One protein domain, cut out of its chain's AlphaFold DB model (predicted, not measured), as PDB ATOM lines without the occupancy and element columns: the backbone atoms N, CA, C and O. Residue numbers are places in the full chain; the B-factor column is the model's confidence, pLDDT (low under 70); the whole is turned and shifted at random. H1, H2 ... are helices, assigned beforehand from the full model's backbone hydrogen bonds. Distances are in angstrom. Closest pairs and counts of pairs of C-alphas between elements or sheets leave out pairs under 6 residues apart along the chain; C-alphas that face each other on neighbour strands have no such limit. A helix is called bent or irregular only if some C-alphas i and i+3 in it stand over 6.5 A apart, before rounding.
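AT A GLANCE: This is residues 2 to 15 and 29 to 55 of the 434 residues of the protein "Rho-GAP domain-containing protein" of Lithobates catesbeianus (UniProt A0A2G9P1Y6). One long helix, H2, lies along a rod-like outline, and an irregular helix, H1, crosses it on one side. Past the end of H2 comes the short helix H3, and after it residues 50 to 55 form a tail that adds to the length. The printed part has 41 residues with three named helices, in the order H1, H2, H3, and no named strand; the class is all helix. The whole is only just loose, close to compact, with a radius of gyration of the C-alphas of 11.2 A and spans of 40 by 17 by 13 A.

IN THESE COORDINATES: Find C-alpha 3 at (38.437, -36.567, -32.718); from there H1, residues 3 to 14, runs 14.2 A. H1 is irregular: C-alphas 9 and 12 are 7.1 A apart. Look next at C-alpha 32 at (47.526, -48.187, -30.052), where H2, residues 32 to 44, begins its 18.0 A. H3, residues 46 to 49, ends at C-alpha 49 at (49.136, -26.473, -29.641).

HOW THE PARTS SIT: Start at Gly 7 and Ala 36, the closest C-alphas of H1 and H2, 4.0 A apart. These helices touch and run opposite ways at a steep tilt of 61 degrees. H2 and H3 are close but not clearly touching; their closest C-alphas, Leu 42 and Ile 49, are 7.1 A apart. H1 and H3 are apart. In H2 every O i to N i+4 pair is within hydrogen-bond range, in H1 6 of 8 are, and H3 is too short for such a pair.

THE WHOLE: The C-alphas of Leu 29 and Glu 55 are the two farthest apart, at 40.1 A. Residues 16 to 28 are not printed, and C-alphas 15 and 29 are 12.5 A apart across this cut, which lies in the link from H1 to H2. The link from H2 to H3 is tight, with 1 residue. Look at residues 53 to 55 for pLDDT under 70; the mean of the printed part is 90.5.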
ATOM      1  N   THR A   2      34.370 -37.819 -35.190       97.19
ATOM      2  CA  THR A   2      34.858 -37.365 -33.872       97.19
ATOM      3  C   THR A   2      36.389 -37.401 -33.806       97.19
ATOM      4  O   THR A   2      37.020 -38.180 -34.524       97.19
ATOM      5  N   ALA A   3      36.987 -36.586 -32.930       96.56
ATOM      6  CA  ALA A   3      38.437 -36.567 -32.718       96.56
ATOM      7  C   ALA A   3      38.976 -37.943 -32.283       96.56
ATOM      8  O   ALA A   3      39.989 -38.387 -32.813       96.56
ATOM      9  N   SER A   4      38.247 -38.661 -31.419       97.00
ATOM     10  CA  SER A   4      38.583 -40.032 -31.012       97.00
ATOM     11  C   SER A   4      38.588 -41.021 -32.191       97.00
ATOM     12  O   SER A   4      39.569 -41.734 -32.390       97.00
ATOM     13  N   ASN A   5      37.569 -41.003 -33.066       97.44
ATOM     14  CA  ASN A   5      37.536 -41.877 -34.250       97.44
ATOM     15  C   ASN A   5      38.691 -41.574 -35.220       97.44
ATOM     16  O   ASN A   5      39.246 -42.488 -35.827       97.44
ATOM     17  N   LEU A   6      39.054 -40.295 -35.373       97.56
ATOM     18  CA  LEU A   6      40.225 -39.888 -36.154       97.56
ATOM     19  C   LEU A   6      41.526 -40.344 -35.475       97.56
ATOM     20  O   LEU A   6      42.425 -40.821 -36.162       97.56
ATOM     21  N   GLY A   7      41.599 -40.285 -34.144       96.62
ATOM     22  CA  GLY A   7      42.695 -40.839 -33.353       96.62
ATOM     23  C   GLY A   7      42.899 -42.332 -33.598       96.62
ATOM     24  O   GLY A   7      44.009 -42.747 -33.914       96.62
ATOM     25  N   ILE A   8      41.834 -43.134 -33.551       95.81
ATOM     26  CA  ILE A   8      41.897 -44.586 -33.800       95.81
ATOM     27  C   ILE A   8      42.425 -44.894 -35.213       95.81
ATOM     28  O   ILE A   8      43.254 -45.785 -35.383       95.81
ATOM     29  N   ILE A   9      41.974 -44.150 -36.228       96.25
ATOM     30  CA  ILE A   9      42.353 -44.383 -37.633       96.25
ATOM     31  C   ILE A   9      43.781 -43.905 -37.927       96.25
ATOM     32  O   ILE A   9      44.550 -44.603 -38.588       96.25
ATOM     33  N   PHE A  10      44.147 -42.711 -37.457       96.56
ATOM     34  CA  PHE A  10      45.410 -42.065 -37.819       96.56
ATOM     35  C   PHE A  10      46.535 -42.276 -36.798       96.56
ATOM     36  O   PHE A  10      47.696 -42.124 -37.170       96.56
ATOM     37  N   GLY A  11      46.235 -42.688 -35.563       95.31
ATOM     38  CA  GLY A  11      47.208 -42.987 -34.503       95.31
ATOM     39  C   GLY A  11      48.357 -43.884 -34.979       95.31
ATOM     40  O   GLY A  11      49.493 -43.406 -35.000       95.31
ATOM     41  N   PRO A  12      48.083 -45.104 -35.484       91.94
ATOM     42  CA  PRO A  12      49.116 -46.012 -36.001       91.94
ATOM     43  C   PRO A  12      49.892 -45.491 -37.219       91.94
ATOM     44  O   PRO A  12      50.984 -45.972 -37.518       91.94
ATOM     45  N   THR A  13      49.340 -44.510 -37.940       92.81
ATOM     46  CA  THR A  13      49.966 -43.924 -39.139       92.81
ATOM     47  C   THR A  13      50.880 -42.745 -38.788       92.81
ATOM     48  O   THR A  13      51.958 -42.598 -39.369       92.81
ATOM     49  N   LEU A  14      50.455 -41.904 -37.841       94.19
ATOM     50  CA  LEU A  14      51.135 -40.667 -37.451       94.19
ATOM     51  C   LEU A  14      52.132 -40.879 -36.304       94.19
ATOM     52  O   LEU A  14      53.209 -40.283 -36.310       94.19
ATOM     53  N   ILE A  15      51.805 -41.742 -35.340       91.88
ATOM     54  CA  ILE A  15      52.614 -42.001 -34.146       91.88
ATOM     55  C   ILE A  15      53.279 -43.370 -34.289       91.88
ATOM     56  O   ILE A  15      52.734 -44.400 -33.902       91.88
ATOM     57  N   LEU A  29      50.682 -53.470 -30.216       79.31
ATOM     58  CA  LEU A  29      49.225 -53.338 -30.131       79.31
ATOM     59  C   LEU A  29      48.808 -52.626 -28.836       79.31
ATOM     60  O   LEU A  29      47.840 -51.871 -28.832       79.31
ATOM     61  N   VAL A  30      49.578 -52.813 -27.758       83.06
ATOM     62  CA  VAL A  30      49.379 -52.138 -26.463       83.06
ATOM     63  C   VAL A  30      49.624 -50.627 -26.580       83.06
ATOM     64  O   VAL A  30      49.050 -49.847 -25.829       83.06
ATOM     65  N   ASP A  31      50.408 -50.195 -27.572       87.50
ATOM     66  CA  ASP A  31      50.666 -48.779 -27.836       87.50
ATOM     67  C   ASP A  31      49.494 -48.065 -28.552       87.50
ATOM     68  O   ASP A  31      49.428 -46.835 -28.530       87.50
ATOM     69  N   TYR A  32      48.565 -48.789 -29.194       91.12
ATOM     70  CA  TYR A  32      47.526 -48.187 -30.052       91.12
ATOM     71  C   TYR A  32      46.550 -47.249 -29.310       91.12
ATOM     72  O   TYR A  32      46.276 -46.175 -29.852       91.12
ATOM     73  N   PRO A  33      46.062 -47.555 -28.087       93.12
ATOM     74  CA  PRO A  33      45.250 -46.616 -27.310       93.12
ATOM     75  C   PRO A  33      45.982 -45.292 -27.050       93.12
ATOM     76  O   PRO A  33      45.414 -44.219 -27.249       93.12
ATOM     77  N   TYR A  34      47.273 -45.347 -26.706       93.81
ATOM     78  CA  TYR A  34      48.088 -44.150 -26.481       93.81
ATOM     79  C   TYR A  34      48.324 -43.361 -27.776       93.81
ATOM     80  O   TYR A  34      48.199 -42.139 -27.776       93.81
ATOM     81  N   GLN A  35      48.604 -44.037 -28.896       94.25
ATOM     82  CA  GLN A  35      48.746 -43.399 -30.214       94.25
ATOM     83  C   GLN A  35      47.460 -42.678 -30.635       94.25
ATOM     84  O   GLN A  35      47.511 -41.526 -31.072       94.25
ATOM     85  N   ALA A  36      46.310 -43.335 -30.464       96.12
ATOM     86  CA  ALA A  36      45.007 -42.750 -30.743       96.12
ATOM     87  C   ALA A  36      44.736 -41.538 -29.847       96.12
ATOM     88  O   ALA A  36      44.318 -40.490 -30.343       96.12
ATOM     89  N   ARG A  37      45.052 -41.645 -28.550       96.75
ATOM     90  CA  ARG A  37      44.836 -40.564 -27.587       96.75
ATOM     91  C   ARG A  37      45.742 -39.357 -27.838       96.75
ATOM     92  O   ARG A  37      45.268 -38.230 -27.730       96.75
ATOM     93  N   ILE A  38      46.996 -39.560 -28.250       96.31
ATOM     94  CA  ILE A  38      47.897 -38.473 -28.679       96.31
ATOM     95  C   ILE A  38      47.281 -37.700 -29.852       96.31
ATOM     96  O   ILE A  38      47.197 -36.473 -29.800       96.31
ATOM     97  N   VAL A  39      46.811 -38.398 -30.891       97.00
ATOM     98  CA  VAL A  39      46.174 -37.757 -32.054       97.00
ATOM     99  C   VAL A  39      44.864 -37.064 -31.664       97.00
ATOM    100  O   VAL A  39      44.601 -35.954 -32.124       97.00
ATOM    101  N   GLU A  40      44.072 -37.649 -30.767       97.38
ATOM    102  CA  GLU A  40      42.858 -37.019 -30.248       97.38
ATOM    103  C   GLU A  40      43.150 -35.727 -29.465       97.38
ATOM    104  O   GLU A  40      42.443 -34.739 -29.664       97.38
ATOM    105  N   LEU A  41      44.199 -35.682 -28.633       97.31
ATOM    106  CA  LEU A  41      44.627 -34.449 -27.955       97.31
ATOM    107  C   LEU A  41      45.117 -33.392 -28.956       97.31
ATOM    108  O   LEU A  41      44.728 -32.230 -28.838       97.31
ATOM    109  N   LEU A  42      45.915 -33.787 -29.955       96.44
ATOM    110  CA  LEU A  42      46.383 -32.888 -31.019       96.44
ATOM    111  C   LEU A  42      45.217 -32.253 -31.791       96.44
ATOM    112  O   LEU A  42      45.285 -31.074 -32.120       96.44
ATOM    113  N   ILE A  43      44.144 -33.010 -32.048       96.06
ATOM    114  CA  ILE A  43      42.923 -32.509 -32.699       96.06
ATOM    115  C   ILE A  43      42.090 -31.651 -31.736       96.06
ATOM    116  O   ILE A  43      41.597 -30.599 -32.126       96.06
ATOM    117  N   THR A  44      41.919 -32.074 -30.482       96.69
ATOM    118  CA  THR A  44      41.036 -31.402 -29.507       96.69
ATOM    119  C   THR A  44      41.583 -30.047 -29.059       96.69
ATOM    120  O   THR A  44      40.814 -29.125 -28.794       96.69
ATOM    121  N   TYR A  45      42.908 -29.912 -28.990       95.50
ATOM    122  CA  TYR A  45      43.593 -28.708 -28.518       95.50
ATOM    123  C   TYR A  45      44.410 -28.021 -29.619       95.50
ATOM    124  O   TYR A  45      45.335 -27.270 -29.311       95.50
ATOM    125  N   TYR A  46      44.076 -28.255 -30.894       94.50
ATOM    126  CA  TYR A  46      44.860 -27.788 -32.041       94.50
ATOM    127  C   TYR A  46      45.124 -26.266 -32.012       94.50
ATOM    128  O   TYR A  46      46.269 -25.855 -32.192       94.50
ATOM    129  N   ASP A  47      44.125 -25.439 -31.666       92.06
ATOM    130  CA  ASP A  47      44.282 -23.979 -31.524       92.06
ATOM    131  C   ASP A  47      45.366 -23.594 -30.497       92.06
ATOM    132  O   ASP A  47      46.119 -22.648 -30.722       92.06
ATOM    133  N   LYS A  48      45.460 -24.336 -29.380       92.06
ATOM    134  CA  LYS A  48      46.424 -24.102 -28.285       92.06
ATOM    135  C   LYS A  48      47.810 -24.687 -28.554       92.06
ATOM    136  O   LYS A  48      48.779 -24.256 -27.944       92.06
ATOM    137  N   ILE A  49      47.891 -25.735 -29.372       91.94
ATOM    138  CA  ILE A  49      49.136 -26.473 -29.641       91.94
ATOM    139  C   ILE A  49      49.898 -25.849 -30.811       91.94
ATOM    140  O   ILE A  49      51.127 -25.855 -30.820       91.94
ATOM    141  N   PHE A  50      49.176 -25.314 -31.795       89.25
ATOM    142  CA  PHE A  50      49.749 -24.737 -33.010       89.25
ATOM    143  C   PHE A  50      49.686 -23.202 -33.045       89.25
ATOM    144  O   PHE A  50      50.002 -22.621 -34.081       89.25
ATOM    145  N   ASP A  51      49.273 -22.560 -31.943       83.75
ATOM    146  CA  ASP A  51      49.076 -21.108 -31.818       83.75
ATOM    147  C   ASP A  51      48.325 -20.509 -33.022       83.75
ATOM    148  O   ASP A  51      48.662 -19.435 -33.532       83.75
ATOM    149  N   ILE A  52      47.270 -21.200 -33.480       72.19
ATOM    150  CA  ILE A  52      46.409 -20.753 -34.587       72.19
ATOM    151  C   ILE A  52      45.433 -19.703 -34.044       72.19
ATOM    152  O   ILE A  52      44.208 -19.818 -34.095       72.19
ATOM    153  N   SER A  53      46.009 -18.614 -33.536       59.38
ATOM    154  CA  SER A  53      45.320 -17.338 -33.496       59.38
ATOM    155  C   SER A  53      44.809 -17.032 -34.905       59.38
ATOM    156  O   SER A  53      45.449 -17.337 -35.914       59.38
ATOM    157  N   ARG A  54      43.629 -16.419 -34.967       56.22
ATOM    158  CA  ARG A  54      42.752 -16.304 -36.147       56.22
ATOM    159  C   ARG A  54      43.328 -15.516 -37.338       56.22
ATOM    160  O   ARG A  54      42.625 -15.274 -38.315       56.22
ATOM    161  N   GLU A  55      44.588 -15.111 -37.254       55.28
ATOM    162  CA  GLU A  55      45.325 -14.251 -38.178       55.28
ATOM    163  C   GLU A  55      45.519 -14.879 -39.571       55.28
ATOM    164  O   GLU A  55      45.545 -14.160 -40.566       55.28
TER     165      GLU A  55